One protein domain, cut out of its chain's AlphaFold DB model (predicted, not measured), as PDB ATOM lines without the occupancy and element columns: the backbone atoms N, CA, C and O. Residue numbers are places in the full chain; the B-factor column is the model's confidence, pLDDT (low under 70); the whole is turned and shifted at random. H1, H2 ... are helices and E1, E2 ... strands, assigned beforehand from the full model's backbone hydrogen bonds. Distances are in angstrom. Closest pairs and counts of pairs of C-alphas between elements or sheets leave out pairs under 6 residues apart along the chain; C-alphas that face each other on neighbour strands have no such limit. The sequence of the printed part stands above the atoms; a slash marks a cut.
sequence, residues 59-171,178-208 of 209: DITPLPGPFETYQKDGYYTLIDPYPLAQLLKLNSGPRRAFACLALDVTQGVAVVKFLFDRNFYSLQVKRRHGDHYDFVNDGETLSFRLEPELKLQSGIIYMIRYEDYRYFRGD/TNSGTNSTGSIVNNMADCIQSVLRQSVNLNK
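Overview. This is residues 59 to 171 and 178 to 208 of the 209 residues of an uncharacterized protein of Leptospira interrogans serovar Australis str. 200703203 (UniProt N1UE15). Eight antiparallel strands close into a barrel, E1 to E8 in chain order round the ring. The longer helix H2 lies outside it over E1 and E2, and the short helix H1 lies outside it by the turn from E5 to E6. The 144 printed residues, with two named helices and eight named strands, run E1, H1, E2, E3, E4, E5, E6, E7, E8, H2; the class is mixed, helices and strands. The whole is compact and rounded, with a radius of gyration of the C-alphas of 14.2 A and spans of 38 by 37 by 35 A.

Arrangement. Residues 59 to 73 hold no named element. Round the closed barrel run E1 (residues 74 to 78), E2 (99 to 104), E3 (109 to 114), E4 (120 to 129), E5 (132 to 137), E6 (140 to 152), E7 (155 to 162) and E8 (183 to 187), and back to E1. Within hydrogen-bond range are N 76 and O 101 of E1 and E2, 2.8 A; N 102 and O 111 of E2 and E3, 2.8 A; N 112 and O 121 of E3 and E4, 2.8 A; N 134 and O 126 of E4 and E5, 2.8 A; N 135 and O 142 of E5 and E6, 2.9 A; N 147 and O 159 of E6 and E7, 2.9 A; N 186 and O 158 of E7 and E8, 2.8 A; and N 187 and O 75 of E8 and E1, 2.8 A. E2 to E7 form a meander, each strand the antiparallel neighbour of the one before. H1, residues 82 to 87, is on the barrel at a height of 6.1 A, over none of its strands; its closest C-alphas to E6 are those of Leu 87 and Glu 140, 6.6 A. H2, residues 192 to 206, is on the barrel at a height of 7.1 A; its closest C-alphas to E2 are those of Cys 100 and Cys 195, 6.1 A. On the local plane it is only just slantwise to E1, at 30.3 degrees. H1 and H2 are apart. In both helices every O i to N i+4 pair is within hydrogen-bond range.

Along the chain. E1 begins at C-alpha 74, (-6.780, -29.795, -39.193). E4 is 27.5 A long, E6 35.3 A, E7 22.5 A and H2 20.9 A. H2 ends at C-alpha 206, (-5.432, -9.420, -50.933).

Size, cuts and confidence. The C-alphas of Ile 60 and Thr 178 are the two farthest apart, 40.9 A. Residues 172 to 177, in the link from E7 to E8, are not printed; C-alphas 171 and 178 are 14.6 A apart across this cut. The link from H1 to E2 is long, with 11 residues. Mean pLDDT of the printed part is 73.5; 45 residues are under 70, among them 59 to 71 and 178 to 187.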
ATOM      1  N   ASP A  59      13.985 -25.235 -38.135       49.88
ATOM      2  CA  ASP A  59      12.643 -25.446 -37.569       49.88
ATOM      3  C   ASP A  59      12.527 -26.875 -36.999       49.88
ATOM      4  O   ASP A  59      11.980 -27.795 -37.603       49.88
ATOM      5  N   ILE A  60      13.090 -27.068 -35.804       41.56
ATOM      6  CA  ILE A  60      13.189 -28.346 -35.072       41.56
ATOM      7  C   ILE A  60      11.893 -28.735 -34.345       41.56
ATOM      8  O   ILE A  60      11.871 -29.743 -33.636       41.56
ATOM      9  N   THR A  61      10.815 -27.952 -34.470       45.72
ATOM     10  CA  THR A  61       9.544 -28.294 -33.817       45.72
ATOM     11  C   THR A  61       8.860 -29.384 -34.639       45.72
ATOM     12  O   THR A  61       8.526 -29.125 -35.797       45.72
ATOM     13  N   PRO A  62       8.631 -30.594 -34.090       45.44
ATOM     14  CA  PRO A  62       7.899 -31.633 -34.795       45.44
ATOM     15  C   PRO A  62       6.518 -31.092 -35.147       45.44
ATOM     16  O   PRO A  62       5.713 -30.779 -34.269       45.44
ATOM     17  N   LEU A  63       6.262 -30.933 -36.441       50.47
ATOM     18  CA  LEU A  63       4.942 -30.566 -36.916       50.47
ATOM     19  C   LEU A  63       4.000 -31.736 -36.606       50.47
ATOM     20  O   LEU A  63       4.392 -32.887 -36.837       50.47
ATOM     21  N   PRO A  64       2.782 -31.483 -36.091       48.72
ATOM     22  CA  PRO A  64       1.798 -32.545 -35.968       48.72
ATOM     23  C   PRO A  64       1.630 -33.197 -37.342       48.72
ATOM     24  O   PRO A  64       1.645 -32.501 -38.365       48.72
ATOM     25  N   GLY A  65       1.581 -34.531 -37.347       49.75
ATOM     26  CA  GLY A  65       1.457 -35.335 -38.561       49.75
ATOM     27  C   GLY A  65       0.208 -34.966 -39.369       49.75
ATOM     28  O   GLY A  65      -0.607 -34.165 -38.911       49.75
ATOM     29  N   PRO A  66       0.046 -35.531 -40.576       51.38
ATOM     30  CA  PRO A  66      -1.079 -35.191 -41.438       51.38
ATOM     31  C   PRO A  66      -2.391 -35.384 -40.675       51.38
ATOM     32  O   PRO A  66      -2.693 -36.488 -40.220       51.38
ATOM     33  N   PHE A  67      -3.156 -34.304 -40.523       57.72
ATOM     34  CA  PHE A  67      -4.505 -34.398 -39.988       57.72
ATOM     35  C   PHE A  67      -5.368 -35.150 -40.993       57.72
ATOM     36  O   PHE A  67      -5.332 -34.869 -42.195       57.72
ATOM     37  N   GLU A  68      -6.155 -36.110 -40.514       54.81
ATOM     38  CA  GLU A  68      -7.182 -36.711 -41.352       54.81
ATOM     39  C   GLU A  68      -8.166 -35.616 -41.774       54.81
ATOM     40  O   GLU A  68      -8.825 -34.995 -40.944       54.81
ATOM     41  N   THR A  69      -8.314 -35.410 -43.083       50.81
ATOM     42  CA  THR A  69      -9.169 -34.375 -43.700       50.81
ATOM     43  C   THR A  69     -10.660 -34.482 -43.359       50.81
ATOM     44  O   THR A  69     -11.463 -33.657 -43.794       50.81
ATOM     45  N   TYR A  70     -11.052 -35.513 -42.612       49.78
ATOM     46  CA  TYR A  70     -12.433 -35.850 -42.310       49.78
ATOM     47  C   TYR A  70     -12.926 -35.300 -40.957       49.78
ATOM     48  O   TYR A  70     -14.128 -35.347 -40.689       49.78
ATOM     49  N   GLN A  71     -12.041 -34.769 -40.106       63.19
ATOM     50  CA  GLN A  71     -12.382 -34.395 -38.728       63.19
ATOM     51  C   GLN A  71     -12.346 -32.874 -38.489       63.19
ATOM     52  O   GLN A  71     -12.057 -32.082 -39.379       63.19
ATOM     53  N   LYS A  72     -12.731 -32.459 -37.278       75.81
ATOM     54  CA  LYS A  72     -12.629 -31.064 -36.804       75.81
ATOM     55  C   LYS A  72     -11.184 -30.660 -36.473       75.81
ATOM     56  O   LYS A  72     -10.945 -29.508 -36.132       75.81
ATOM     57  N   ASP A  73     -10.271 -31.617 -36.568       84.19
ATOM     58  CA  ASP A  73      -8.832 -31.456 -36.436       84.19
ATOM     59  C   ASP A  73      -8.248 -31.145 -37.818       84.19
ATOM     60  O   ASP A  73      -8.690 -31.699 -38.826       84.19
ATOM     61  N   GLY A  74      -7.281 -30.236 -37.898       84.25
ATOM     62  CA  GLY A  74      -6.780 -29.795 -39.193       84.25
ATOM     63  C   GLY A  74      -5.901 -28.559 -39.167       84.25
ATOM     64  O   GLY A  74      -5.581 -27.995 -38.120       84.25
ATOM     65  N   TYR A  75      -5.526 -28.125 -40.369       84.38
ATOM     66  CA  TYR A  75      -4.834 -26.861 -40.583       84.38
ATOM     67  C   TYR A  75      -5.826 -25.751 -40.932       84.38
ATOM     68  O   TYR A  75      -6.742 -25.929 -41.736       84.38
ATOM     69  N   TYR A  76      -5.598 -24.576 -40.363       83.44
ATOM     70  CA  TYR A  76      -6.440 -23.399 -40.496       83.44
ATOM     71  C   TYR A  76      -5.598 -22.209 -40.934       83.44
ATOM     72  O   TYR A  76      -4.530 -21.941 -40.378       83.44
ATOM     73  N   THR A  77      -6.115 -21.477 -41.917       80.25
ATOM     74  CA  THR A  77      -5.552 -20.200 -42.351       80.25
ATOM     75  C   THR A  77      -6.188 -19.078 -41.536       80.25
ATOM     76  O   THR A  77      -7.378 -18.801 -41.679       80.25
ATOM     77  N   LEU A  78      -5.404 -18.418 -40.681       74.06
ATOM     78  CA  LEU A  78      -5.849 -17.289 -39.864       74.06
ATOM     79  C   LEU A  78      -5.539 -15.958 -40.568       74.06
ATOM     80  O   LEU A  78      -4.371 -15.582 -40.690       74.06
ATOM     81  N   ILE A  79      -6.588 -15.244 -40.995       63.62
ATOM     82  CA  ILE A  79      -6.492 -13.979 -41.757       63.62
ATOM     83  C   ILE A  79      -6.470 -12.736 -40.843       63.62
ATOM     84  O   ILE A  79      -5.915 -11.700 -41.194       63.62
ATOM     85  N   ASP A  80      -7.009 -12.817 -39.626       71.94
ATOM     86  CA  ASP A  80      -6.640 -11.866 -38.573       71.94
ATOM     87  C   ASP A  80      -6.124 -12.625 -37.331       71.94
ATOM     88  O   ASP A  80      -6.881 -13.204 -36.549       71.94
ATOM     89  N   PRO A  81      -4.790 -12.687 -37.171       75.50
ATOM     90  CA  PRO A  81      -4.165 -13.442 -36.099       75.50
ATOM     91  C   PRO A  81      -4.098 -12.648 -34.784       75.50
ATOM     92  O   PRO A  81      -3.498 -13.126 -33.822       75.50
ATOM     93  N   TYR A  82      -4.664 -11.436 -34.721       78.44
ATOM     94  CA  TYR A  82      -4.496 -10.525 -33.590       78.44
ATOM     95  C   TYR A  82      -4.987 -11.086 -32.247       78.44
ATOM     96  O   TYR A  82      -4.208 -11.009 -31.294       78.44
ATOM     97  N   PRO A  83      -6.186 -11.698 -32.128       81.81
ATOM     98  CA  PRO A  83      -6.630 -12.259 -30.849       81.81
ATOM     99  C   PRO A  83      -5.667 -13.324 -30.311       81.81
ATOM    100  O   PRO A  83      -5.359 -13.368 -29.121       81.81
ATOM    101  N   LEU A  84      -5.130 -14.149 -31.211       84.50
ATOM    102  CA  LEU A  84      -4.208 -15.226 -30.871       84.50
ATOM    103  C   LEU A  84      -2.806 -14.694 -30.538       84.50
ATOM    104  O   LEU A  84      -2.173 -15.161 -29.596       84.50
ATOM    105  N   ALA A  85      -2.338 -13.676 -31.263       85.44
ATOM    106  CA  ALA A  85      -1.092 -12.977 -30.954       85.44
ATOM    107  C   ALA A  85      -1.161 -12.277 -29.588       85.44
ATOM    108  O   ALA A  85      -0.180 -12.297 -28.849       85.44
ATOM    109  N   GLN A  86      -2.315 -11.698 -29.228       83.81
ATOM    110  CA  GLN A  86      -2.529 -11.109 -27.906       83.81
ATOM    111  C   GLN A  86      -2.495 -12.152 -26.790       83.81
ATOM    112  O   GLN A  86      -1.798 -11.932 -25.802       83.81
ATOM    113  N   LEU A  87      -3.180 -13.289 -26.964       86.94
ATOM    114  CA  LEU A  87      -3.126 -14.413 -26.019       86.94
ATOM    115  C   LEU A  87      -1.680 -14.888 -25.775       86.94
ATOM    116  O   LEU A  87      -1.304 -15.268 -24.667       86.94
ATOM    117  N   LEU A  88      -0.858 -14.852 -26.824       88.31
ATOM    118  CA  LEU A  88       0.560 -15.211 -26.785       88.31
ATOM    119  C   LEU A  88       1.482 -14.043 -26.392       88.31
ATOM    120  O   LEU A  88       2.700 -14.203 -26.381       88.31
ATOM    121  N   LYS A  89       0.924 -12.870 -26.060       86.88
ATOM    122  CA  LYS A  89       1.651 -11.652 -25.650       86.88
ATOM    123  C   LYS A  89       2.700 -11.197 -26.671       86.88
ATOM    124  O   LYS A  89       3.732 -10.626 -26.314       86.88
ATOM    125  N   LEU A  90       2.422 -11.418 -27.955       83.25
ATOM    126  CA  LEU A  90       3.312 -11.073 -29.059       83.25
ATOM    127  C   LEU A  90       3.057  -9.646 -29.545       83.25
ATOM    128  O   LEU A  90       1.919  -9.230 -29.775       83.25
ATOM    129  N   ASN A  91       4.135  -8.896 -29.777       74.31
ATOM    130  CA  ASN A  91       4.047  -7.585 -30.407       74.31
ATOM    131  C   ASN A  91       4.054  -7.734 -31.935       74.31
ATOM    132  O   ASN A  91       5.104  -7.736 -32.570       74.31
ATOM    133  N   SER A  92       2.869  -7.844 -32.532       62.19
ATOM    134  CA  SER A  92       2.714  -8.038 -33.981       62.19
ATOM    135  C   SER A  92       2.964  -6.772 -34.818       62.19
ATOM    136  O   SER A  92       2.973  -6.831 -36.051       62.19
ATOM    137  N   GLY A  93       3.102  -5.597 -34.187       63.09
ATOM    138  CA  GLY A  93       3.208  -4.316 -34.891       63.09
ATOM    139  C   GLY A  93       2.087  -4.109 -35.935       63.09
ATOM    140  O   GLY A  93       0.957  -4.569 -35.724       63.09
ATOM    141  N   PRO A  94       2.368  -3.424 -37.063       54.19
ATOM    142  CA  PRO A  94       1.439  -3.266 -38.187       54.19
ATOM    143  C   PRO A  94       1.440  -4.450 -39.175       54.19
ATOM    144  O   PRO A  94       0.651  -4.447 -40.110       54.19
ATOM    145  N   ARG A  95       2.293  -5.475 -38.996       52.62
ATOM    146  CA  ARG A  95       2.399  -6.650 -39.894       52.62
ATOM    147  C   ARG A  95       1.362  -7.726 -39.559       52.62
ATOM    148  O   ARG A  95       1.661  -8.915 -39.470       52.62
ATOM    149  N   ARG A  96       0.137  -7.276 -39.317       56.16
ATOM    150  CA  ARG A  96      -1.012  -8.107 -38.968       56.16
ATOM    151  C   ARG A  96      -1.617  -8.584 -40.271       56.16
ATOM    152  O   ARG A  96      -1.979  -7.725 -41.061       56.16
ATOM    153  N   ALA A  97      -1.697  -9.893 -40.482       60.47
ATOM    154  CA  ALA A  97      -2.814 -10.491 -41.227       60.47
ATOM    155  C   ALA A  97      -2.655 -11.990 -41.493       60.47
ATOM    156  O   ALA A  97      -3.544 -12.568 -42.090       60.47
ATOM    157  N   PHE A  98      -1.571 -12.667 -41.105       73.94
ATOM    158  CA  PHE A  98      -1.382 -14.014 -41.647       73.94
ATOM    159  C   PHE A  98      -0.675 -14.960 -40.673       73.94
ATOM    160  O   PHE A  98       0.487 -14.756 -40.303       73.94
ATOM    161  N   ALA A  99      -1.388 -16.007 -40.258       81.44
ATOM    162  CA  ALA A  99      -0.840 -17.119 -39.495       81.44
ATOM    163  C   ALA A  99      -1.463 -18.447 -39.934       81.44
ATOM    164  O   ALA A  99      -2.586 -18.495 -40.434       81.44
ATOM    165  N   CYS A 100      -0.730 -19.526 -39.705       85.38
ATOM    166  CA  CYS A 100      -1.232 -20.885 -39.814       85.38
ATOM    167  C   CYS A 100      -1.446 -21.474 -38.432       85.38
ATOM    168  O   CYS A 100      -0.624 -21.280 -37.537       85.38
ATOM    169  N   LEU A 101      -2.524 -22.224 -38.277       87.88
ATOM    170  CA  LEU A 101      -2.832 -22.962 -37.064       87.88
ATOM    171  C   LEU A 101      -3.011 -24.436 -37.416       87.88
ATOM    172  O   LEU A 101      -3.845 -24.776 -38.243       87.88
ATOM    173  N   ALA A 102      -2.249 -25.302 -36.765       89.00
ATOM    174  CA  ALA A 102      -2.538 -26.724 -36.665       89.00
ATOM    175  C   ALA A 102      -3.359 -26.956 -35.395       89.00
ATOM    176  O   ALA A 102      -2.932 -26.536 -34.320       89.00
ATOM    177  N   LEU A 103      -4.516 -27.598 -35.508       89.06
ATOM    178  CA  LEU A 103      -5.448 -27.800 -34.405       89.06
ATOM    179  C   LEU A 103      -5.798 -29.281 -34.269       89.06
ATOM    180  O   LEU A 103      -6.292 -29.882 -35.217       89.06
ATOM    181  N   ASP A 104      -5.592 -29.822 -33.072       89.06
ATOM    182  CA  ASP A 104      -6.058 -31.139 -32.643       89.06
ATOM    183  C   ASP A 104      -6.920 -30.968 -31.380       89.06
ATOM    184  O   ASP A 104      -6.417 -30.892 -30.254       89.06
ATOM    185  N   VAL A 105      -8.238 -30.852 -31.549       88.38
ATOM    186  CA  VAL A 105      -9.174 -30.749 -30.423       88.38
ATOM    187  C   VAL A 105      -9.316 -32.070 -29.670       88.38
ATOM    188  O   VAL A 105      -9.728 -32.057 -28.508       88.38
ATOM    189  N   THR A 106      -8.967 -33.195 -30.299       86.62
ATOM    190  CA  THR A 106      -9.013 -34.529 -29.691       86.62
ATOM    191  C   THR A 106      -7.880 -34.706 -28.681       86.62
ATOM    192  O   THR A 106      -8.111 -35.156 -27.556       86.62
ATOM    193  N   GLN A 107      -6.665 -34.305 -29.051       87.56
ATOM    194  CA  GLN A 107      -5.491 -34.303 -28.176       87.56
ATOM    195  C   GLN A 107      -5.414 -33.056 -27.289       87.56
ATOM    196  O   GLN A 107      -4.642 -33.027 -26.332       87.56
ATOM    197  N   GLY A 108      -6.220 -32.030 -27.576       90.56
ATOM    198  CA  GLY A 108      -6.238 -30.786 -26.816       90.56
ATOM    199  C   GLY A 108      -4.995 -29.930 -27.063       90.56
ATOM    200  O   GLY A 108      -4.490 -29.297 -26.134       90.56
ATOM    201  N   VAL A 109      -4.487 -29.920 -28.298       90.31
ATOM    202  CA  VAL A 109      -3.248 -29.230 -28.680       90.31
ATOM    203  C   VAL A 109      -3.478 -28.364 -29.913       90.31
ATOM    204  O   VAL A 109      -4.178 -28.739 -30.851       90.31
ATOM    205  N   ALA A 110      -2.853 -27.195 -29.923       90.31
ATOM    206  CA  ALA A 110      -2.773 -26.324 -31.082       90.31
ATOM    207  C   ALA A 110      -1.338 -25.832 -31.274       90.31
ATOM    208  O   ALA A 110      -0.635 -25.572 -30.301       90.31
ATOM    209  N   VAL A 111      -0.913 -25.670 -32.525       89.44
ATOM    210  CA  VAL A 111       0.382 -25.077 -32.875       89.44
ATOM    211  C   VAL A 111       0.167 -23.964 -33.886       89.44
ATOM    212  O   VAL A 111      -0.366 -24.188 -34.971       89.44
ATOM    213  N   VAL A 112       0.605 -22.761 -33.537       88.06
ATOM    214  CA  VAL A 112       0.454 -21.557 -34.353       88.06
ATOM    215  C   VAL A 112       1.801 -21.149 -34.922       88.06
ATOM    216  O   VAL A 112       2.792 -21.053 -34.197       88.06
ATOM    217  N   LYS A 113       1.815 -20.834 -36.214       86.44
ATOM    218  CA  LYS A 113       2.933 -20.207 -36.907       86.44
ATOM    219  C   LYS A 113       2.495 -18.868 -37.474       86.44
ATOM    220  O   LYS A 113       1.747 -18.806 -38.449       86.44
ATOM    221  N   PHE A 114       2.985 -17.792 -36.873       82.56
ATOM    222  CA  PHE A 114       2.819 -16.452 -37.425       82.56
ATOM    223  C   PHE A 114       3.856 -16.215 -38.518       82.56
ATOM    224  O   PHE A 114       5.022 -16.565 -38.359       82.56
ATOM    225  N   LEU A 115       3.456 -15.579 -39.617       79.00
ATOM    226  CA  LEU A 115       4.371 -15.289 -40.730       79.00
ATOM    227  C   LEU A 115       5.307 -14.102 -40.453       79.00
ATOM    228  O   LEU A 115       6.254 -13.868 -41.203       79.00
ATOM    229  N   PHE A 116       5.053 -13.344 -39.381       77.12
ATOM    230  CA  PHE A 116       5.906 -12.243 -38.926       77.12
ATOM    231  C   PHE A 116       6.959 -12.664 -37.889       77.12
ATOM    232  O   PHE A 116       7.794 -11.840 -37.524       77.12
ATOM    233  N   ASP A 117       6.899 -13.899 -37.393       76.88
ATOM    234  CA  ASP A 117       7.738 -14.410 -36.308       76.88
ATOM    235  C   ASP A 117       8.429 -15.697 -36.757       76.88
ATOM    236  O   ASP A 117       7.898 -16.421 -37.597       76.88
ATOM    237  N   ARG A 118       9.599 -16.010 -36.201       75.94
ATOM    238  CA  ARG A 118      10.288 -17.278 -36.464       75.94
ATOM    239  C   ARG A 118       9.671 -18.439 -35.704       75.94
ATOM    240  O   ARG A 118       9.615 -19.535 -36.244       75.94
ATOM    241  N   ASN A 119       9.156 -18.189 -34.509       79.75
ATOM    242  CA  ASN A 119       8.800 -19.252 -33.585       79.75
ATOM    243  C   ASN A 119       7.479 -19.951 -33.940       79.75
ATOM    244  O   ASN A 119       6.561 -19.364 -34.525       79.75
ATOM    245  N   PHE A 120       7.386 -21.207 -33.506       83.44
ATOM    246  CA  PHE A 120       6.132 -21.934 -33.356       83.44
ATOM    247  C   PHE A 120       5.629 -21.786 -31.928       83.44
ATOM    248  O   PHE A 120       6.391 -21.922 -30.972       83.44
ATOM    249  N   TYR A 121       4.331 -21.556 -31.788       87.12
ATOM    250  CA  TYR A 121       3.691 -21.356 -30.497       87.12
ATOM    251  C   TYR A 121       2.717 -22.492 -30.233       87.12
ATOM    252  O   TYR A 121       1.731 -22.645 -30.951       87.12
ATOM    253  N   SER A 122       3.006 -23.299 -29.214       90.25
ATOM    254  CA  SER A 122       2.117 -24.376 -28.782       90.25
ATOM    255  C   SER A 122       1.125 -23.860 -27.746       90.25
ATOM    256  O   SER A 122       1.495 -23.129 -26.831       90.25
ATOM    257  N   LEU A 123      -0.130 -24.260 -27.886       91.44
ATOM    258  CA  LEU A 123      -1.251 -23.878 -27.039       91.44
ATOM    259  C   LEU A 123      -1.975 -25.137 -26.571       91.44
ATOM    260  O   LEU A 123      -2.086 -26.117 -27.312       91.44
ATOM    261  N   GLN A 124      -2.521 -25.089 -25.359       93.94
ATOM    262  CA  GLN A 124      -3.494 -26.091 -24.933       93.94
ATOM    263  C   GLN A 124      -4.867 -25.729 -25.496       93.94
ATOM    264  O   GLN A 124      -5.240 -24.557 -25.535       93.94
ATOM    265  N   VAL A 125      -5.636 -26.742 -25.877       93.38
ATOM    266  CA  VAL A 125      -7.016 -26.596 -26.334       93.38
ATOM    267  C   VAL A 125      -7.927 -27.331 -25.367       93.38
ATOM    268  O   VAL A 125      -7.753 -28.522 -25.112       93.38
ATOM    269  N   LYS A 126      -8.908 -26.621 -24.810       94.81
ATOM    270  CA  LYS A 126      -9.876 -27.196 -23.871       94.81
ATOM    271  C   LYS A 126     -11.279 -27.098 -24.431       94.81
ATOM    272  O   LYS A 126     -11.735 -26.024 -24.803       94.81
ATOM    273  N   ARG A 127     -11.989 -28.221 -24.459       93.31
ATOM    274  CA  ARG A 127     -13.403 -28.237 -24.828       93.31
ATOM    275  C   ARG A 127     -14.243 -27.645 -23.698       93.31
ATOM    276  O   ARG A 127     -14.118 -28.075 -22.554       93.31
ATOM    277  N   ARG A 128     -15.138 -26.714 -24.033       90.69
ATOM    278  CA  ARG A 128     -16.139 -26.172 -23.103       90.69
ATOM    279  C   ARG A 128     -17.426 -26.982 -23.171       90.69
ATOM    280  O   ARG A 128     -17.799 -27.650 -22.216       90.69
ATOM    281  N   HIS A 129     -18.109 -26.917 -24.311       89.44
ATOM    282  CA  HIS A 129     -19.341 -27.656 -24.584       89.44
ATOM    283  C   HIS A 129     -19.600 -27.684 -26.092       89.44
ATOM    284  O   HIS A 129     -19.292 -26.720 -26.785       89.44
ATOM    285  N   GLY A 130     -20.172 -28.772 -26.617       88.56
ATOM    286  CA  GLY A 130     -20.475 -28.872 -28.048       88.56
ATOM    287  C   GLY A 130     -19.243 -28.594 -28.914       88.56
ATOM    288  O   GLY A 130     -18.240 -29.295 -28.767       88.56
ATOM    289  N   ASP A 131     -19.340 -27.567 -29.759       88.12
ATOM    290  CA  ASP A 131     -18.287 -27.102 -30.674       88.12
ATOM    291  C   ASP A 131     -17.568 -25.833 -30.200       88.12
ATOM    292  O   ASP A 131     -16.939 -25.138 -30.997       88.12
ATOM    293  N   HIS A 132     -17.665 -25.542 -28.904       91.12
ATOM    294  CA  HIS A 132     -17.025 -24.412 -28.244       91.12
ATOM    295  C   HIS A 132     -15.793 -24.884 -27.469       91.12
ATOM    296  O   HIS A 132     -15.862 -25.832 -26.673       91.12
ATOM    297  N   TYR A 133     -14.681 -24.192 -27.678       92.50
ATOM    298  CA  TYR A 133     -13.355 -24.526 -27.175       92.50
ATOM    299  C   TYR A 133     -12.644 -23.265 -26.673       92.50
ATOM    300  O   TYR A 133     -13.037 -22.147 -26.996       92.50
ATOM    301  N   ASP A 134     -11.579 -23.451 -25.904       93.12
ATOM    302  CA  ASP A 134     -10.663 -22.395 -25.485       93.12
ATOM    303  C   ASP A 134      -9.242 -22.734 -25.921       93.12
ATOM    304  O   ASP A 134      -8.764 -23.840 -25.654       93.12
ATOM    305  N   PHE A 135      -8.543 -21.767 -26.515       93.50
ATOM    306  CA  PHE A 135      -7.084 -21.746 -26.473       93.50
ATOM    307  C   PHE A 135      -6.648 -21.297 -25.083       93.50
ATOM    308  O   PHE A 135      -7.178 -20.314 -24.565       93.50
ATOM    309  N   VAL A 136      -5.682 -21.988 -24.488       93.81
ATOM    310  CA  VAL A 136      -5.178 -21.700 -23.144       93.81
ATOM    311  C   VAL A 136      -3.667 -21.495 -23.193       93.81
ATOM    312  O   VAL A 136      -2.939 -22.367 -23.673       93.81
ATOM    313  N   ASN A 137      -3.214 -20.358 -22.663       92.44
ATOM    314  CA  ASN A 137      -1.806 -19.987 -22.549       92.44
ATOM    315  C   ASN A 137      -1.550 -19.257 -21.226       92.44
ATOM    316  O   ASN A 137      -2.195 -18.249 -20.967       92.44
ATOM    317  N   ASP A 138      -0.633 -19.745 -20.388       87.69
ATOM    318  CA  ASP A 138      -0.221 -19.086 -19.133       87.69
ATOM    319  C   ASP A 138      -1.375 -18.571 -18.242       87.69
ATOM    320  O   ASP A 138      -1.288 -17.518 -17.611       87.69
ATOM    321  N   GLY A 139      -2.484 -19.317 -18.190       84.31
ATOM    322  CA  GLY A 139      -3.678 -18.967 -17.409       84.31
ATOM    323  C   GLY A 139      -4.645 -17.994 -18.095       84.31
ATOM    324  O   GLY A 139      -5.739 -17.775 -17.579       84.31
ATOM    325  N   GLU A 140      -4.292 -17.459 -19.262       88.75
ATOM    326  CA  GLU A 140      -5.194 -16.716 -20.138       88.75
ATOM    327  C   GLU A 140      -5.915 -17.666 -21.098       88.75
ATOM    328  O   GLU A 140      -5.390 -18.710 -21.499       88.75
ATOM    329  N   THR A 141      -7.144 -17.301 -21.462       90.50
ATOM    330  CA  THR A 141      -7.993 -18.098 -22.349       90.50
ATOM    331  C   THR A 141      -8.560 -17.249 -23.474       90.50
ATOM    332  O   THR A 141      -9.020 -16.130 -23.237       90.50
ATOM    333  N   LEU A 142      -8.599 -17.811 -24.678       88.31
ATOM    334  CA  LEU A 142      -9.295 -17.246 -25.829       88.31
ATOM    335  C   LEU A 142     -10.329 -18.252 -26.328       88.31
ATOM    336  O   LEU A 142      -9.973 -19.285 -26.895       88.31
ATOM    337  N   SER A 143     -11.604 -17.935 -26.118       89.38
ATOM    338  CA  SER A 143     -12.709 -18.786 -26.547       89.38
ATOM    339  C   SER A 143     -12.931 -18.706 -28.051       89.38
ATOM    340  O   SER A 143     -12.859 -17.631 -28.659       89.38
ATOM    341  N   PHE A 144     -13.241 -19.851 -28.642       86.94
ATOM    342  CA  PHE A 144     -13.584 -19.974 -30.044       86.94
ATOM    343  C   PHE A 144     -14.597 -21.094 -30.283       86.94
ATOM    344  O   PHE A 144     -14.730 -22.034 -29.499       86.94
ATOM    345  N   ARG A 145     -15.288 -21.013 -31.415       87.62
ATOM    346  CA  ARG A 145     -16.196 -22.041 -31.910       87.62
ATOM    347  C   ARG A 145     -15.728 -22.547 -33.266       87.62
ATOM    348  O   ARG A 145     -15.314 -21.753 -34.109       87.62
ATOM    349  N   LEU A 146     -15.840 -23.856 -33.484       85.62
ATOM    350  CA  LEU A 146     -15.701 -24.460 -34.809       85.62
ATOM    351  C   LEU A 146     -17.062 -24.517 -35.499       85.62
ATOM    352  O   LEU A 146     -17.987 -25.172 -35.016       85.62
ATOM    353  N   GLU A 147     -17.187 -23.845 -36.638       82.12
ATOM    354  CA  GLU A 147     -18.408 -23.833 -37.442       82.12
ATOM    355  C   GLU A 147     -18.163 -24.433 -38.827       82.12
ATOM    356  O   GLU A 147     -17.131 -24.160 -39.429       82.12
ATOM    357  N   PRO A 148     -19.084 -25.245 -39.369       81.69
ATOM    358  CA  PRO A 148     -18.959 -25.724 -40.738       81.69
ATOM    359  C   PRO A 148     -19.102 -24.550 -41.717       81.69
ATOM    360  O   PRO A 148     -20.097 -23.828 -41.686       81.69
ATOM    361  N   GLU A 149     -18.121 -24.380 -42.596       79.25
ATOM    362  CA  GLU A 149     -18.095 -23.329 -43.617       79.25
ATOM    363  C   GLU A 149     -18.547 -23.869 -44.975       79.25
ATOM    364  O   GLU A 149     -19.474 -23.338 -45.585       79.25
ATOM    365  N   LEU A 150     -17.930 -24.963 -45.435       76.38
ATOM    366  CA  LEU A 150     -18.210 -25.542 -46.747       76.38
ATOM    367  C   LEU A 150     -18.201 -27.067 -46.692       76.38
ATOM    368  O   LEU A 150     -17.253 -27.684 -46.214       76.38
ATOM    369  N   LYS A 151     -19.246 -27.687 -47.240       76.06
ATOM    370  CA  LYS A 151     -19.301 -29.138 -47.421       76.06
ATOM    371  C   LYS A 151     -18.846 -29.500 -48.832       76.06
ATOM    372  O   LYS A 151     -19.478 -29.107 -49.808       76.06
ATOM    373  N   LEU A 152     -17.774 -30.274 -48.921       72.25
ATOM    374  CA  LEU A 152     -17.207 -30.813 -50.152       72.25
ATOM    375  C   LEU A 152     -17.409 -32.332 -50.204       72.25
ATOM    376  O   LEU A 152     -17.732 -32.971 -49.204       72.25
ATOM    377  N   GLN A 153     -17.188 -32.934 -51.374       70.62
ATOM    378  CA  GLN A 153     -17.157 -34.399 -51.493       70.62
ATOM    379  C   GLN A 153     -16.032 -35.021 -50.650       70.62
ATOM    380  O   GLN A 153     -16.176 -36.140 -50.169       70.62
ATOM    381  N   SER A 154     -14.937 -34.283 -50.450       67.00
ATOM    382  CA  SER A 154     -13.756 -34.698 -49.691       67.00
ATOM    383  C   SER A 154     -13.865 -34.500 -48.175       67.00
ATOM    384  O   SER A 154     -12.997 -34.984 -47.458       67.00
ATOM    385  N   GLY A 155     -14.891 -33.800 -47.675       72.81
ATOM    386  CA  GLY A 155     -15.021 -33.484 -46.251       72.81
ATOM    387  C   GLY A 155     -15.764 -32.178 -45.980       72.81
ATOM    388  O   GLY A 155     -16.346 -31.571 -46.879       72.81
ATOM    389  N   ILE A 156     -15.761 -31.742 -44.721       74.88
ATOM    390  CA  ILE A 156     -16.316 -30.451 -44.301       74.88
ATOM    391  C   ILE A 156     -15.146 -29.539 -43.949       74.88
ATOM    392  O   ILE A 156     -14.342 -29.873 -43.086       74.88
ATOM    393  N   ILE A 157     -15.072 -28.383 -44.598       77.69
ATOM    394  CA  ILE A 157     -14.189 -27.300 -44.186       77.69
ATOM    395  C   ILE A 157     -14.855 -26.596 -43.011       77.69
ATOM    396  O   ILE A 157     -16.004 -26.156 -43.113       77.69
ATOM    397  N   TYR A 158     -14.137 -26.519 -41.897       80.69
ATOM    398  CA  TYR A 158     -14.556 -25.786 -40.711       80.69
ATOM    399  C   TYR A 158     -13.879 -24.424 -40.663       80.69
ATOM    400  O   TYR A 158     -12.765 -24.260 -41.143       80.69
ATOM    401  N   MET A 159     -14.532 -23.483 -40.008       82.81
ATOM    402  CA  MET A 159     -14.033 -22.152 -39.725       82.81
ATOM    403  C   MET A 159     -13.940 -21.957 -38.216       82.81
ATOM    404  O   MET A 159     -14.845 -22.361 -37.481       82.81
ATOM    405  N   ILE A 160     -12.864 -21.324 -37.747       83.06
ATOM    406  CA  ILE A 160     -12.768 -20.886 -36.351       83.06
ATOM    407  C   ILE A 160     -13.372 -19.487 -36.242       83.06
ATOM    408  O   ILE A 160     -12.963 -18.570 -36.959       83.06
ATOM    409  N   ARG A 161     -14.323 -19.335 -35.315       82.94
ATOM    410  CA  ARG A 161     -14.879 -18.049 -34.886       82.94
ATOM    411  C   ARG A 161     -14.478 -17.755 -33.450       82.94
ATOM    412  O   ARG A 161     -14.861 -18.495 -32.549       82.94
ATOM    413  N   TYR A 162     -13.754 -16.666 -33.223       81.56
ATOM    414  CA  TYR A 162     -13.453 -16.206 -31.865       81.56
ATOM    415  C   TYR A 162     -14.704 -15.647 -31.172       81.56
ATOM    416  O   TYR A 162     -15.496 -14.937 -31.791       81.56
ATOM    417  N   GLU A 163     -14.858 -15.939 -29.880       78.12
ATOM    418  CA  GLU A 163     -16.053 -15.603 -29.086       78.12
ATOM    419  C   GLU A 163     -15.847 -14.433 -28.105       78.12
ATOM    420  O   GLU A 163     -16.650 -14.232 -27.197       78.12
ATOM    421  N   ASP A 164     -14.770 -13.657 -28.239       65.56
ATOM    422  CA  ASP A 164     -14.420 -12.629 -27.253       65.56
ATOM    423  C   ASP A 164     -14.903 -11.220 -27.652       65.56
ATOM    424  O   ASP A 164     -14.485 -10.635 -28.657       65.56
ATOM    425  N   TYR A 165     -15.763 -10.660 -26.789       51.09
ATOM    426  CA  TYR A 165     -16.359  -9.319 -26.856       51.09
ATOM    427  C   TYR A 165     -15.352  -8.158 -26.953       51.09
ATOM    428  O   TYR A 165     -15.709  -7.070 -27.408       51.09
ATOM    429  N   ARG A 166     -14.088  -8.363 -26.573       52.72
ATOM    430  CA  ARG A 166     -13.035  -7.334 -26.611       52.72
ATOM    431  C   ARG A 166     -12.482  -7.066 -28.011       52.72
ATOM    432  O   ARG A 166     -11.943  -5.986 -28.239       52.72
ATOM    433  N   TYR A 167     -12.647  -7.995 -28.953       52.00
ATOM    434  CA  TYR A 167     -12.066  -7.895 -30.303       52.00
ATOM    435  C   TYR A 167     -13.031  -7.345 -31.363       52.00
ATOM    436  O   TYR A 167     -12.684  -7.244 -32.533       52.00
ATOM    437  N   PHE A 168     -14.219  -6.897 -30.948       46.22
ATOM    438  CA  PHE A 168     -15.268  -6.326 -31.803       46.22
ATOM    439  C   PHE A 168     -14.995  -4.894 -32.303       46.22
ATOM    440  O   PHE A 168     -15.861  -4.286 -32.924       46.22
ATOM    441  N   ARG A 169     -13.813  -4.325 -32.025       37.19
ATOM    442  CA  ARG A 169     -13.429  -2.950 -32.406       37.19
ATOM    443  C   ARG A 169     -12.220  -2.894 -33.345       37.19
ATOM    444  O   ARG A 169     -11.376  -2.010 -33.226       37.19
ATOM    445  N   GLY A 170     -12.113  -3.850 -34.263       35.62
ATOM    446  CA  GLY A 170     -11.353  -3.636 -35.489       35.62
ATOM    447  C   GLY A 170     -12.237  -2.865 -36.461       35.62
ATOM    448  O   GLY A 170     -13.122  -3.460 -37.069       35.62
ATOM    449  N   ASP A 171     -12.053  -1.548 -36.548       33.38
ATOM    450  CA  ASP A 171     -12.728  -0.721 -37.546       33.38
ATOM    451  C   ASP A 171     -12.490  -1.314 -38.946       33.38
ATOM    452  O   ASP A 171     -11.352  -1.435 -39.392       33.38
ATOM    453  N   THR A 178     -23.707  -9.214 -37.191       28.42
ATOM    454  CA  THR A 178     -23.569 -10.490 -36.464       28.42
ATOM    455  C   THR A 178     -22.431 -10.423 -35.445       28.42
ATOM    456  O   THR A 178     -21.372  -9.865 -35.710       28.42
ATOM    457  N   ASN A 179     -22.671 -10.962 -34.246       34.72
ATOM    458  CA  ASN A 179     -21.738 -10.978 -33.114       34.72
ATOM    459  C   ASN A 179     -20.558 -11.963 -33.323       34.72
ATOM    460  O   ASN A 179     -20.369 -12.882 -32.534       34.72
ATOM    461  N   SER A 180     -19.759 -11.797 -34.374       34.19
ATOM    462  CA  SER A 180     -18.592 -12.648 -34.656       34.19
ATOM    463  C   SER A 180     -17.595 -11.844 -35.490       34.19
ATOM    464  O   SER A 180     -17.962 -11.381 -36.562       34.19
ATOM    465  N   GLY A 181     -16.389 -11.531 -35.021       37.56
ATOM    466  CA  GLY A 181     -15.356 -12.506 -34.680       37.56
ATOM    467  C   GLY A 181     -14.616 -12.843 -35.973       37.56
ATOM    468  O   GLY A 181     -15.228 -13.361 -36.897       37.56
ATOM    469  N   THR A 182     -13.338 -12.484 -36.070       49.31
ATOM    470  CA  THR A 182     -12.482 -12.766 -37.227       49.31
ATOM    471  C   THR A 182     -12.638 -14.206 -37.712       49.31
ATOM    472  O   THR A 182     -12.500 -15.141 -36.922       49.31
ATOM    473  N   ASN A 183     -12.897 -14.373 -39.009       54.66
ATOM    474  CA  ASN A 183     -13.036 -15.678 -39.640       54.66
ATOM    475  C   ASN A 183     -11.664 -16.239 -40.014       54.66
ATOM    476  O   ASN A 183     -10.795 -15.533 -40.531       54.66
ATOM    477  N   SER A 184     -11.491 -17.534 -39.790       60.75
ATOM    478  CA  SER A 184     -10.353 -18.272 -40.321       60.75
ATOM    479  C   SER A 184     -10.810 -19.571 -40.943       60.75
ATOM    480  O   SER A 184     -11.446 -20.395 -40.290       60.75
ATOM    481  N   THR A 185     -10.498 -19.727 -42.220       65.62
ATOM    482  CA  THR A 185     -10.981 -20.827 -43.045       65.62
ATOM    483  C   THR A 185     -10.055 -22.028 -42.888       65.62
ATOM    484  O   THR A 185      -8.831 -21.936 -43.057       65.62
ATOM    485  N   GLY A 186     -10.644 -23.175 -42.561       66.31
ATOM    486  CA  GLY A 186      -9.969 -24.464 -42.603       66.31
ATOM    487  C   GLY A 186      -9.411 -24.719 -43.999       66.31
ATOM    488  O   GLY A 186     -10.000 -24.351 -45.013       66.31
ATOM    489  N   SER A 187      -8.228 -25.312 -44.069       66.94
ATOM    490  CA  SER A 187      -7.525 -25.568 -45.321       66.94
ATOM    491  C   SER A 187      -7.288 -27.064 -45.474       66.94
ATOM    492  O   SER A 187      -6.797 -27.721 -44.559       66.94
ATOM    493  N   ILE A 188      -7.609 -27.608 -46.651       70.88
ATOM    494  CA  ILE A 188      -7.288 -28.997 -47.004       70.88
ATOM    495  C   ILE A 188      -5.819 -29.033 -47.435       70.88
ATOM    496  O   ILE A 188      -5.503 -29.017 -48.623       70.88
ATOM    497  N   VAL A 189      -4.917 -28.986 -46.462       71.94
ATOM    498  CA  VAL A 189      -3.465 -29.055 -46.669       71.94
ATOM    499  C   VAL A 189      -2.876 -30.151 -45.791       71.94
ATOM    500  O   VAL A 189      -3.426 -30.467 -44.740       71.94
ATOM    501  N   ASN A 190      -1.774 -30.755 -46.234       70.94
ATOM    502  CA  ASN A 190      -1.239 -31.961 -45.596       70.94
ATOM    503  C   ASN A 190      -0.275 -31.653 -44.451       70.94
ATOM    504  O   ASN A 190      -0.023 -32.515 -43.613       70.94
ATOM    505  N   ASN A 191       0.315 -30.459 -44.453       74.31
ATOM    506  CA  ASN A 191       1.302 -30.047 -43.469       74.31
ATOM    507  C   ASN A 191       1.325 -28.517 -43.295       74.31
ATOM    508  O   ASN A 191       0.716 -27.755 -44.049       74.31
ATOM    509  N   MET A 192       2.074 -28.063 -42.294       79.56
ATOM    510  CA  MET A 192       2.225 -26.643 -41.977       79.56
ATOM    511  C   MET A 192       2.940 -25.841 -43.075       79.56
ATOM    512  O   MET A 192       2.610 -24.675 -43.275       79.56
ATOM    513  N   ALA A 193       3.890 -26.437 -43.802       75.69
ATOM    514  CA  ALA A 193       4.569 -25.752 -44.903       75.69
ATOM    515  C   ALA A 193       3.591 -25.448 -46.049       75.69
ATOM    516  O   ALA A 193       3.566 -24.328 -46.558       75.69
ATOM    517  N   ASP A 194       2.720 -26.402 -46.382       76.50
ATOM    518  CA  ASP A 194       1.637 -26.220 -47.351       76.50
ATOM    519  C   ASP A 194       0.645 -25.148 -46.878       76.50
ATOM    520  O   ASP A 194       0.207 -24.310 -47.671       76.50
ATOM    521  N   CYS A 195       0.321 -25.126 -45.576       80.44
ATOM    522  CA  CYS A 195      -0.476 -24.048 -44.995       80.44
ATOM    523  C   CYS A 195       0.208 -22.694 -45.217       80.44
ATOM    524  O   CYS A 195      -0.398 -21.801 -45.803       80.44
ATOM    525  N   ILE A 196       1.477 -22.542 -44.829       78.56
ATOM    526  CA  ILE A 196       2.236 -21.291 -44.975       78.56
ATOM    527  C   ILE A 196       2.219 -20.813 -46.430       78.56
ATOM    528  O   ILE A 196       1.938 -19.643 -46.684       78.56
ATOM    529  N   GLN A 197       2.446 -21.712 -47.390       76.12
ATOM    530  CA  GLN A 197       2.367 -21.375 -48.812       76.12
ATOM    531  C   GLN A 197       0.966 -20.906 -49.227       76.12
ATOM    532  O   GLN A 197       0.843 -19.926 -49.964       76.12
ATOM    533  N   SER A 198      -0.091 -21.569 -48.748       78.00
ATOM    534  CA  SER A 198      -1.478 -21.150 -48.987       78.00
ATOM    535  C   SER A 198      -1.738 -19.745 -48.441       78.00
ATOM    536  O   SER A 198      -2.233 -18.880 -49.165       78.00
ATOM    537  N   VAL A 199      -1.334 -19.481 -47.196       77.62
ATOM    538  CA  VAL A 199      -1.529 -18.177 -46.556       77.62
ATOM    539  C   VAL A 199      -0.739 -17.082 -47.274       77.62
ATOM    540  O   VAL A 199      -1.268 -15.998 -47.515       77.62
ATOM    541  N   LEU A 200       0.495 -17.364 -47.699       75.00
ATOM    542  CA  LEU A 200       1.286 -16.431 -48.500       75.00
ATOM    543  C   LEU A 200       0.586 -16.107 -49.828       75.00
ATOM    544  O   LEU A 200       0.432 -14.931 -50.155       75.00
ATOM    545  N   ARG A 201       0.059 -17.104 -50.551       74.19
ATOM    546  CA  ARG A 201      -0.727 -16.874 -51.781       74.19
ATOM    547  C   ARG A 201      -1.954 -15.998 -51.534       74.19
ATOM    548  O   ARG A 201      -2.235 -15.103 -52.331       74.19
ATOM    549  N   GLN A 202      -2.672 -16.229 -50.437       71.06
ATOM    550  CA  GLN A 202      -3.825 -15.409 -50.058       71.06
ATOM    551  C   GLN A 202      -3.406 -13.969 -49.739       71.06
ATOM    552  O   GLN A 202      -4.024 -13.032 -50.242       71.06
ATOM    553  N   SER A 203      -2.308 -13.789 -49.000       66.44
ATOM    554  CA  SER A 203      -1.773 -12.465 -48.661       66.44
ATOM    555  C   SER A 203      -1.404 -11.637 -49.890       66.44
ATOM    556  O   SER A 203      -1.605 -10.427 -49.918       66.44
ATOM    557  N   VAL A 204      -0.902 -12.288 -50.937       64.06
ATOM    558  CA  VAL A 204      -0.569 -11.650 -52.211       64.06
ATOM    559  C   VAL A 204      -1.827 -11.195 -52.930       64.06
ATOM    560  O   VAL A 204      -1.865 -10.079 -53.435       64.06
ATOM    561  N   ASN A 205      -2.845 -12.053 -52.995       61.44
ATOM    562  CA  ASN A 205      -4.083 -11.734 -53.699       61.44
ATOM    563  C   ASN A 205      -4.842 -10.588 -53.022       61.44
ATOM    564  O   ASN A 205      -5.317  -9.707 -53.722       61.44
ATOM    565  N   LEU A 206      -4.846 -10.532 -51.690       60.44
ATOM    566  CA  LEU A 206      -5.432  -9.420 -50.933       60.44
ATOM    567  C   LEU A 206      -4.700  -8.080 -51.126       60.44
ATOM    568  O   LEU A 206      -5.268  -7.039 -50.832       60.44
ATOM    569  N   ASN A 207      -3.449  -8.096 -51.600       51.34
ATOM    570  CA  ASN A 207      -2.669  -6.890 -51.904       51.34
ATOM    571  C   ASN A 207      -2.696  -6.505 -53.399       51.34
ATOM    572  O   ASN A 207      -1.996  -5.570 -53.793       51.34
ATOM    573  N   LYS A 208      -3.418  -7.251 -54.248       49.94
ATOM    574  CA  LYS A 208      -3.593  -6.926 -55.677       49.94
ATOM    575  C   LYS A 208      -4.806  -6.034 -55.950       49.94
ATOM    576  O   LYS A 208      -4.833  -5.416 -57.013       49.94
TER     577      LYS A 208